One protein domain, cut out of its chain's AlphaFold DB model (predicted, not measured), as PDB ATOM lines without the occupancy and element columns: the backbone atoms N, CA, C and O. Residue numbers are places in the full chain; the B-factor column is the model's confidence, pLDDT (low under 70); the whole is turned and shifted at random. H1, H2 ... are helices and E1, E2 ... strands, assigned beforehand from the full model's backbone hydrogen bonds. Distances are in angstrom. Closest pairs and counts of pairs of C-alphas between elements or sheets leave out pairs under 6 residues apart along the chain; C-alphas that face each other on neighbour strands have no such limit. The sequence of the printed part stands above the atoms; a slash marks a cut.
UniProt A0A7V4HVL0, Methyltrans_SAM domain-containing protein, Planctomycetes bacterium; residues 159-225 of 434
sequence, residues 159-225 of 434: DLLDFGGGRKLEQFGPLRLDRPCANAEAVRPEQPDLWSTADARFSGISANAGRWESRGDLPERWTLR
ATOM      1  N   ASP A 159     293.489 251.997 448.010       95.19
ATOM      2  CA  ASP A 159     294.451 252.245 449.081       95.19
ATOM      3  C   ASP A 159     294.083 251.481 450.363       95.19
ATOM      4  O   ASP A 159     292.907 251.348 450.712       95.19
ATOM      5  N   LEU A 160     295.091 251.002 451.096       97.00
ATOM      6  CA  LEU A 160     294.919 250.516 452.465       97.00
ATOM      7  C   LEU A 160     295.195 251.686 453.413       97.00
ATOM      8  O   LEU A 160     296.344 252.025 453.676       97.00
ATOM      9  N   LEU A 161     294.144 252.286 453.966       97.19
ATOM     10  CA  LEU A 161     294.264 253.504 454.767       97.19
ATOM     11  C   LEU A 161     294.805 253.220 456.172       97.19
ATOM     12  O   LEU A 161     295.706 253.908 456.653       97.19
ATOM     13  N   ASP A 162     294.263 252.198 456.834       98.06
ATOM     14  CA  ASP A 162     294.688 251.766 458.167       98.06
ATOM     15  C   ASP A 162     294.263 250.312 458.427       98.06
ATOM     16  O   ASP A 162     293.407 249.749 457.743       98.06
ATOM     17  N   PHE A 163     294.857 249.681 459.433       98.06
ATOM     18  CA  PHE A 163     294.449 248.369 459.922       98.06
ATOM     19  C   PHE A 163     294.807 248.190 461.398       98.06
ATOM     20  O   PHE A 163     295.789 248.743 461.896       98.06
ATOM     21  N   GLY A 164     294.028 247.374 462.095       97.25
ATOM     22  CA  GLY A 164     294.229 247.031 463.497       97.25
ATOM     23  C   GLY A 164     292.933 246.603 464.169       97.25
ATOM     24  O   GLY A 164     291.853 246.737 463.596       97.25
ATOM     25  N   GLY A 165     293.032 246.040 465.371       95.56
ATOM     26  CA  GLY A 165     291.880 245.553 466.132       95.56
ATOM     27  C   GLY A 165     291.064 244.498 465.380       95.56
ATOM     28  O   GLY A 165     289.847 244.443 465.526       95.56
ATOM     29  N   GLY A 166     291.717 243.705 464.525       95.00
ATOM     30  CA  GLY A 166     291.074 242.651 463.734       95.00
ATOM     31  C   GLY A 166     290.323 243.170 462.511       95.00
ATOM     32  O   GLY A 166     289.434 242.487 461.997       95.00
ATOM     33  N   ARG A 167     290.632 244.389 462.056       95.94
ATOM     34  CA  ARG A 167     289.945 245.058 460.947       95.94
ATOM     35  C   ARG A 167     290.929 245.766 460.021       95.94
ATOM     36  O   ARG A 167     292.080 246.011 460.385       95.94
ATOM     37  N   LYS A 168     290.453 246.131 458.833       97.12
ATOM     38  CA  LYS A 168     291.145 246.990 457.868       97.12
ATOM     39  C   LYS A 168     290.193 248.029 457.280       97.12
ATOM     40  O   LYS A 168     289.022 247.729 457.048       97.12
ATOM     41  N   LEU A 169     290.723 249.224 457.050       98.19
ATOM     42  CA  LEU A 169     290.051 250.351 456.424       98.19
ATOM     43  C   LEU A 169     290.671 250.573 455.045       98.19
ATOM     44  O   LEU A 169     291.864 250.850 454.931       98.19
ATOM     45  N   GLU A 170     289.866 250.435 454.004       97.75
ATOM     46  CA  GLU A 170     290.323 250.411 452.614       97.75
ATOM     47  C   GLU A 170     289.549 251.439 451.783       97.75
ATOM     48  O   GLU A 170     288.344 251.602 451.961       97.75
ATOM     49  N   GLN A 171     290.224 252.110 450.855       97.12
ATOM     50  CA  GLN A 171     289.612 252.935 449.819       97.12
ATOM     51  C   GLN A 171     289.489 252.097 448.540       97.12
ATOM     52  O   GLN A 171     290.475 251.519 448.097       97.12
ATOM     53  N   PHE A 172     288.298 252.038 447.946       96.00
ATOM     54  CA  PHE A 172     287.994 251.395 446.665       96.00
ATOM     55  C   PHE A 172     287.275 252.401 445.762       96.00
ATOM     56  O   PHE A 172     286.050 252.534 445.820       96.00
ATOM     57  N   GLY A 173     288.027 253.125 444.939       92.31
ATOM     58  CA  GLY A 173     287.530 254.224 444.122       92.31
ATOM     59  C   GLY A 173     286.800 255.237 445.010       92.31
ATOM     60  O   GLY A 173     287.410 255.760 445.946       92.31
ATOM     61  N   PRO A 174     285.497 255.483 444.793       92.31
ATOM     62  CA  PRO A 174     284.744 256.448 445.585       92.31
ATOM     63  C   PRO A 174     284.412 255.975 447.007       92.31
ATOM     64  O   PRO A 174     284.030 256.807 447.819       92.31
ATOM     65  N   LEU A 175     284.530 254.677 447.324       96.00
ATOM     66  CA  LEU A 175     284.031 254.125 448.587       96.00
ATOM     67  C   LEU A 175     285.137 253.743 449.564       96.00
ATOM     68  O   LEU A 175     286.052 252.993 449.230       96.00
ATOM     69  N   ARG A 176     284.982 254.166 450.814       97.31
ATOM     70  CA  ARG A 176     285.793 253.761 451.956       97.31
ATOM     71  C   ARG A 176     285.083 252.680 452.760       97.31
ATOM     72  O   ARG A 176     283.993 252.895 453.286       97.31
ATOM     73  N   LEU A 177     285.710 251.515 452.879       97.94
ATOM     74  CA  LEU A 177     285.111 250.325 453.475       97.94
ATOM     75  C   LEU A 177     285.887 249.862 454.708       97.94
ATOM     76  O   LEU A 177     287.100 249.670 454.661       97.94
ATOM     77  N   ASP A 178     285.159 249.625 455.797       97.25
ATOM     78  CA  ASP A 178     285.657 249.011 457.027       97.25
ATOM     79  C   ASP A 178     285.300 247.511 457.039       97.25
ATOM     80  O   ASP A 178     284.126 247.133 457.143       97.25
ATOM     81  N   ARG A 179     286.311 246.634 456.968       96.00
ATOM     82  CA  ARG A 179     286.123 245.177 456.861       96.00
ATOM     83  C   ARG A 179     286.922 244.385 457.904       96.00
ATOM     84  O   ARG A 179     288.016 244.798 458.288       96.00
ATOM     85  N   PRO A 180     286.432 243.209 458.341       94.25
ATOM     86  CA  PRO A 180     287.207 242.292 459.172       94.25
ATOM     87  C   PRO A 180     288.519 241.849 458.508       94.25
ATOM     88  O   PRO A 180     288.585 241.612 457.301       94.25
ATOM     89  N   CYS A 181     289.567 241.698 459.315       93.50
ATOM     90  CA  CYS A 181     290.869 241.187 458.909       93.50
ATOM     91  C   CYS A 181     291.559 240.512 460.102       93.50
ATOM     92  O   CYS A 181     292.155 241.182 460.944       93.50
ATOM     93  N   ALA A 182     291.513 239.178 460.162       91.00
ATOM     94  CA  ALA A 182     292.118 238.409 461.256       91.00
ATOM     95  C   ALA A 182     293.627 238.687 461.416       91.00
ATOM     96  O   ALA A 182     294.134 238.784 462.530       91.00
ATOM     97  N   ASN A 183     294.339 238.930 460.311       91.62
ATOM     98  CA  ASN A 183     295.773 239.245 460.332       91.62
ATOM     99  C   ASN A 183     296.095 240.591 461.014       91.62
ATOM    100  O   ASN A 183     297.257 240.860 461.311       91.62
ATOM    101  N   ALA A 184     295.085 241.424 461.281       95.25
ATOM    102  CA  ALA A 184     295.211 242.698 461.977       95.25
ATOM    103  C   ALA A 184     294.764 242.637 463.455       95.25
ATOM    104  O   ALA A 184     294.676 243.679 464.101       95.25
ATOM    105  N   GLU A 185     294.451 241.458 464.009       94.12
ATOM    106  CA  GLU A 185     293.926 241.308 465.381       94.12
ATOM    107  C   GLU A 185     294.927 241.746 466.457       94.12
ATOM    108  O   GLU A 185     294.569 242.456 467.393       94.12
ATOM    109  N   ALA A 186     296.201 241.392 466.285       93.38
ATOM    110  CA  ALA A 186     297.246 241.628 467.281       93.38
ATOM    111  C   ALA A 186     297.852 243.046 467.258       93.38
ATOM    112  O   ALA A 186     298.755 243.338 468.042       93.38
ATOM    113  N   VAL A 187     297.401 243.929 466.361       95.12
ATOM    114  CA  VAL A 187     297.955 245.284 466.198       95.12
ATOM    115  C   VAL A 187     296.879 246.340 466.399       95.12
ATOM    116  O   VAL A 187     295.701 246.094 466.154       95.12
ATOM    117  N   ARG A 188     297.270 247.533 466.848       95.88
ATOM    118  CA  ARG A 188     296.344 248.662 467.009       95.88
ATOM    119  C   ARG A 188     296.269 249.491 465.719       95.88
ATOM    120  O   ARG A 188     297.280 249.568 465.018       95.88
ATOM    121  N   PRO A 189     295.111 250.106 465.415       96.62
ATOM    122  CA  PRO A 189     295.017 251.114 464.364       96.62
ATOM    123  C   PRO A 189     295.963 252.286 464.650       96.62
ATOM    124  O   PRO A 189     296.104 252.691 465.805       96.62
ATOM    125  N   GLU A 190     296.615 252.815 463.615       96.31
ATOM    126  CA  GLU A 190     297.518 253.971 463.742       96.31
ATOM    127  C   GLU A 190     296.748 255.289 463.630       96.31
ATOM    128  O   GLU A 190     297.150 256.292 464.214       96.31
ATOM    129  N   GLN A 191     295.609 255.278 462.934       94.69
ATOM    130  CA  GLN A 191     294.792 256.457 462.681       94.69
ATOM    131  C   GLN A 191     293.324 256.200 463.070       94.69
ATOM    132  O   GLN A 191     292.458 256.161 462.194       94.69
ATOM    133  N   PRO A 192     293.002 256.032 464.373       93.25
ATOM    134  CA  PRO A 192     291.650 255.691 464.830       93.25
ATOM    135  C   PRO A 192     290.556 256.642 464.327       93.25
ATOM    136  O   PRO A 192     289.468 256.191 463.975       93.25
ATOM    137  N   ASP A 193     290.859 257.937 464.220       95.69
ATOM    138  CA  ASP A 193     289.895 258.953 463.786       95.69
ATOM    139  C   ASP A 193     289.414 258.728 462.343       95.69
ATOM    140  O   ASP A 193     288.246 258.983 462.031       95.69
ATOM    141  N   LEU A 194     290.264 258.160 461.474       95.75
ATOM    142  CA  LEU A 194     289.895 257.850 460.090       95.75
ATOM    143  C   LEU A 194     288.773 256.815 460.001       95.75
ATOM    144  O   LEU A 194     288.009 256.833 459.043       95.75
ATOM    145  N   TRP A 195     288.608 255.930 460.980       97.06
ATOM    146  CA  TRP A 195     287.610 254.860 460.905       97.06
ATOM    147  C   TRP A 195     286.175 255.388 460.931       97.06
ATOM    148  O   TRP A 195     285.286 254.788 460.332       97.06
ATOM    149  N   SER A 196     285.961 256.556 461.544       95.50
ATOM    150  CA  SER A 196     284.668 257.252 461.535       95.50
ATOM    151  C   SER A 196     284.238 257.719 460.138       95.50
ATOM    152  O   SER A 196     283.063 257.997 459.909       95.50
ATOM    153  N   THR A 197     285.175 257.786 459.189       96.06
ATOM    154  CA  THR A 197     284.935 258.235 457.811       96.06
ATOM    155  C   THR A 197     284.558 257.102 456.853       96.06
ATOM    156  O   THR A 197     284.366 257.366 455.674       96.06
ATOM    157  N   ALA A 198     284.472 255.852 457.324       97.44
ATOM    158  CA  ALA A 198     284.033 254.740 456.487       97.44
ATOM    159  C   ALA A 198     282.606 254.976 455.970       97.44
ATOM    160  O   ALA A 198     281.703 255.275 456.755       97.44
ATOM    161  N   ASP A 199     282.406 254.799 454.666       97.88
ATOM    162  CA  ASP A 199     281.093 254.893 454.026       97.88
ATOM    163  C   ASP A 199     280.254 253.663 454.351       97.88
ATOM    164  O   ASP A 199     279.054 253.764 454.590       97.88
ATOM    165  N   ALA A 200     280.887 252.488 454.403       97.25
ATOM    166  CA  ALA A 200     280.228 251.271 454.843       97.25
ATOM    167  C   ALA A 200     281.137 250.382 455.688       97.25
ATOM    168  O   ALA A 200     282.347 250.282 455.472       97.25
ATOM    169  N   ARG A 201     280.516 249.676 456.628       96.19
ATOM    170  CA  ARG A 201     281.156 248.731 457.533       96.19
ATOM    171  C   ARG A 201     280.526 247.359 457.388       96.19
ATOM    172  O   ARG A 201     279.310 247.218 457.466       96.19
ATOM    173  N   PHE A 202     281.355 246.333 457.236       95.31
ATOM    174  CA  PHE A 202     280.891 244.955 457.317       95.31
ATOM    175  C   PHE A 202     280.994 244.433 458.755       95.31
ATOM    176  O   PHE A 202     282.072 244.437 459.370       95.31
ATOM    177  N   SER A 203     279.862 243.958 459.269       88.44
ATOM    178  CA  SER A 203     279.702 243.355 460.592       88.44
ATOM    179  C   SER A 203     279.280 241.899 460.409       88.44
ATOM    180  O   SER A 203     278.141 241.632 460.044       88.44
ATOM    181  N   GLY A 204     280.200 240.957 460.631       74.81
ATOM    182  CA  GLY A 204     279.965 239.518 460.483       74.81
ATOM    183  C   GLY A 204     281.238 238.710 460.721       74.81
ATOM    184  O   GLY A 204     282.331 239.172 460.398       74.81
ATOM    185  N   ILE A 205     281.099 237.519 461.309       59.12
ATOM    186  CA  ILE A 205     282.225 236.615 461.627       59.12
ATOM    187  C   ILE A 205     282.379 235.517 460.552       59.12
ATOM    188  O   ILE A 205     283.380 234.805 460.516       59.12
ATOM    189  N   SER A 206     281.393 235.362 459.660       53.94
ATOM    190  CA  SER A 206     281.408 234.372 458.579       53.94
ATOM    191  C   SER A 206     280.607 234.839 457.359       53.94
ATOM    192  O   SER A 206     279.772 235.739 457.457       53.94
ATOM    193  N   ALA A 207     280.845 234.187 456.217       52.03
ATOM    194  CA  ALA A 207     280.245 234.515 454.923       52.03
ATOM    195  C   ALA A 207     278.702 234.461 454.884       52.03
ATOM    196  O   ALA A 207     278.118 235.030 453.971       52.03
ATOM    197  N   ASN A 208     278.057 233.810 455.862       56.66
ATOM    198  CA  ASN A 208     276.600 233.619 455.915       56.66
ATOM    199  C   ASN A 208     275.937 234.342 457.102       56.66
ATOM    200  O   ASN A 208     274.751 234.153 457.352       56.66
ATOM    201  N   ALA A 209     276.702 235.109 457.884       64.75
ATOM    202  CA  ALA A 209     276.226 235.760 459.107       64.75
ATOM    203  C   ALA A 209     276.758 237.194 459.222       64.75
ATOM    204  O   ALA A 209     277.143 237.641 460.306       64.75
ATOM    205  N   GLY A 210     276.844 237.893 458.090       81.69
ATOM    206  CA  GLY A 210     277.312 239.267 458.044       81.69
ATOM    207  C   GLY A 210     276.329 240.217 457.381       81.69
ATOM    208  O   GLY A 210     275.464 239.809 456.612       81.69
ATOM    209  N   ARG A 211     276.461 241.500 457.709       90.81
ATOM    210  CA  ARG A 211     275.678 242.591 457.126       90.81
ATOM    211  C   ARG A 211     276.564 243.793 456.838       90.81
ATOM    212  O   ARG A 211     277.550 244.029 457.540       90.81
ATOM    213  N   TRP A 212     276.174 244.566 455.834       94.06
ATOM    214  CA  TRP A 212     276.749 245.877 455.563       94.06
ATOM    215  C   TRP A 212     275.919 246.960 456.246       94.06
ATOM    216  O   TRP A 212     274.712 247.044 456.045       94.06
ATOM    217  N   GLU A 213     276.578 247.800 457.030       94.88
ATOM    218  CA  GLU A 213     276.027 249.025 457.604       94.88
ATOM    219  C   GLU A 213     276.580 250.188 456.780       94.88
ATOM    220  O   GLU A 213     277.794 250.360 456.718       94.88
ATOM    221  N   SER A 214     275.713 250.934 456.094       94.56
ATOM    222  CA  SER A 214     276.115 252.007 455.170       94.56
ATOM    223  C   SER A 214     275.690 253.374 455.698       94.56
ATOM    224  O   SER A 214     274.650 253.504 456.343       94.56
ATOM    225  N   ARG A 215     276.491 254.400 455.409       92.12
ATOM    226  CA  ARG A 215     276.181 255.803 455.675       92.12
ATOM    227  C   ARG A 215     275.556 256.421 454.428       92.12
ATOM    228  O   ARG A 215     276.263 256.787 453.496       92.12
ATOM    229  N   GLY A 216     274.235 256.559 454.448       90.56
ATOM    230  CA  GLY A 216     273.473 257.096 453.322       90.56
ATOM    231  C   GLY A 216     273.381 256.130 452.142       90.56
ATOM    232  O   GLY A 216     273.701 254.942 452.255       90.56
ATOM    233  N   ASP A 217     272.928 256.664 451.013       92.69
ATOM    234  CA  ASP A 217     272.742 255.901 449.786       92.69
ATOM    235  C   ASP A 217     274.073 255.751 449.052       92.69
ATOM    236  O   ASP A 217     274.668 256.719 448.578       92.69
ATOM    237  N   LEU A 218     274.548 254.511 448.965       94.69
ATOM    238  CA  LEU A 218     275.792 254.167 448.287       94.69
ATOM    239  C   LEU A 218     275.499 253.371 447.015       94.69
ATOM    240  O   LEU A 218     274.624 252.499 447.041       94.69
ATOM    241  N   PRO A 219     276.291 253.541 445.940       94.31
ATOM    242  CA  PRO A 219     276.103 252.781 444.710       94.31
ATOM    243  C   PRO A 219     276.137 251.275 444.991       94.31
ATOM    244  O   PRO A 219     276.957 250.807 445.787       94.31
ATOM    245  N   GLU A 220     275.242 250.512 444.355       92.75
ATOM    246  CA  GLU A 220     275.223 249.043 444.460       92.75
ATOM    247  C   GLU A 220     276.516 248.449 443.882       92.75
ATOM    248  O   GLU A 220     277.093 247.510 444.440       92.75
ATOM    249  N   ARG A 221     276.968 249.033 442.767       95.62
ATOM    250  CA  ARG A 221     278.133 248.619 441.989       95.62
ATOM    251  C   ARG A 221     278.971 249.825 441.622       95.62
ATOM    252  O   ARG A 221     278.439 250.894 441.336       95.62
ATOM    253  N   TRP A 222     280.277 249.638 441.620       95.81
ATOM    254  CA  TRP A 222     281.248 250.627 441.161       95.81
ATOM    255  C   TRP A 222     282.426 249.898 440.526       95.81
ATOM    256  O   TRP A 222     282.457 248.670 440.519       95.81
ATOM    257  N   THR A 223     283.391 250.625 439.978       95.19
ATOM    258  CA  THR A 223     284.553 250.020 439.322       95.19
ATOM    259  C   THR A 223     285.843 250.307 440.074       95.19
ATOM    260  O   THR A 223     285.988 251.358 440.694       95.19
ATOM    261  N   LEU A 224     286.787 249.376 439.974       94.81
ATOM    262  CA  LEU A 224     288.190 249.571 440.319       94.81
ATOM    263  C   LEU A 224     289.032 249.378 439.063       94.81
ATOM    264  O   LEU A 224     288.910 248.349 438.390       94.81
ATOM    265  N   ARG A 225     289.886 250.357 438.762       94.31
ATOM    266  CA  ARG A 225     290.762 250.344 437.592       94.31
ATOM    267  C   ARG A 225     292.218 250.083 437.971       94.31
ATOM    268  O   ARG A 225     292.800 250.772 438.808       94.31
TER     269      ARG A 225
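AT A GLANCE: This is residues 159 to 225 of the 434 residues of the protein "Methyltrans_SAM domain-containing protein" of Planctomycetes bacterium (UniProt A0A7V4HVL0). A single twisted sheet of five strands has one short helix, H1, over one face; the last strand, E6, lies off the sheet, near one end of E2. Three strands, E1 to E3, fold back and forth, and the hairpin E4 and E5 continues the sheet beside E3. The printed part has 67 residues, with E1, E2, E3, H1, E4, E5 and E6 along the chain; the sheet's order is E1, E2, E3, E4, E5, mixed. The class is mostly strand, and the whole is compact, with a radius of gyration of the C-alphas of 12.0 A and spans of 33 by 27 by 23 A.

IN THESE COORDINATES: In the sheet, E1 is residues 159 to 164, 15.3 A long, from C-alpha 159 at (294.451, 252.245, 449.081). E2 is 167 to 172, 15.7 A; E3 is 175 to 180, 16.2 A; E4 is 200 to 204, 13.0 A; E5 is 210 to 214, 13.1 A. H1 is 192 to 197, 10.0 A. E6 is 221 to 225, 13.5 A, with C-alpha 225 at (290.762, 250.344, 437.592).

HOW THE PARTS SIT: E1, E2 and E3 form a meander, each strand the antiparallel neighbour of the one before, with N 161 and O 169 at 2.9 A and N 170 and O 177 at 2.9 A. E3 and E4 are parallel, with N 202 and O 178 at 2.9 A; with H1 between they form a strand-helix-strand unit with a right-handed crossover. The hairpin E4 and E5 is antiparallel, with N 203 and O 211 at 2.9 A. H1 is on the sheet at a height of 8.8 A, only just over E2, where 3 of its C-alphas fall, and slantwise to the strands at 45 degrees to E2 on the local plane; the closest C-alphas of H1 and E2 are those of Trp 195 and Leu 169, 6.8 A apart. In H1, 0 of 2 O i to N i+4 pairs but 3 of 3 O i to N i+3 pairs are within hydrogen-bond range. E6 pairs with no named strand; its closest C-alpha to E2 is Leu 224, 6.6 A from that of Phe 172.

THE WHOLE: The C-alphas farthest apart, of Ala 186 and Asp 217, are 33.3 A apart. The printed part has no cut, and the link from E3 to H1, 11 residues, is long. Residues 205 to 209 are under pLDDT 70.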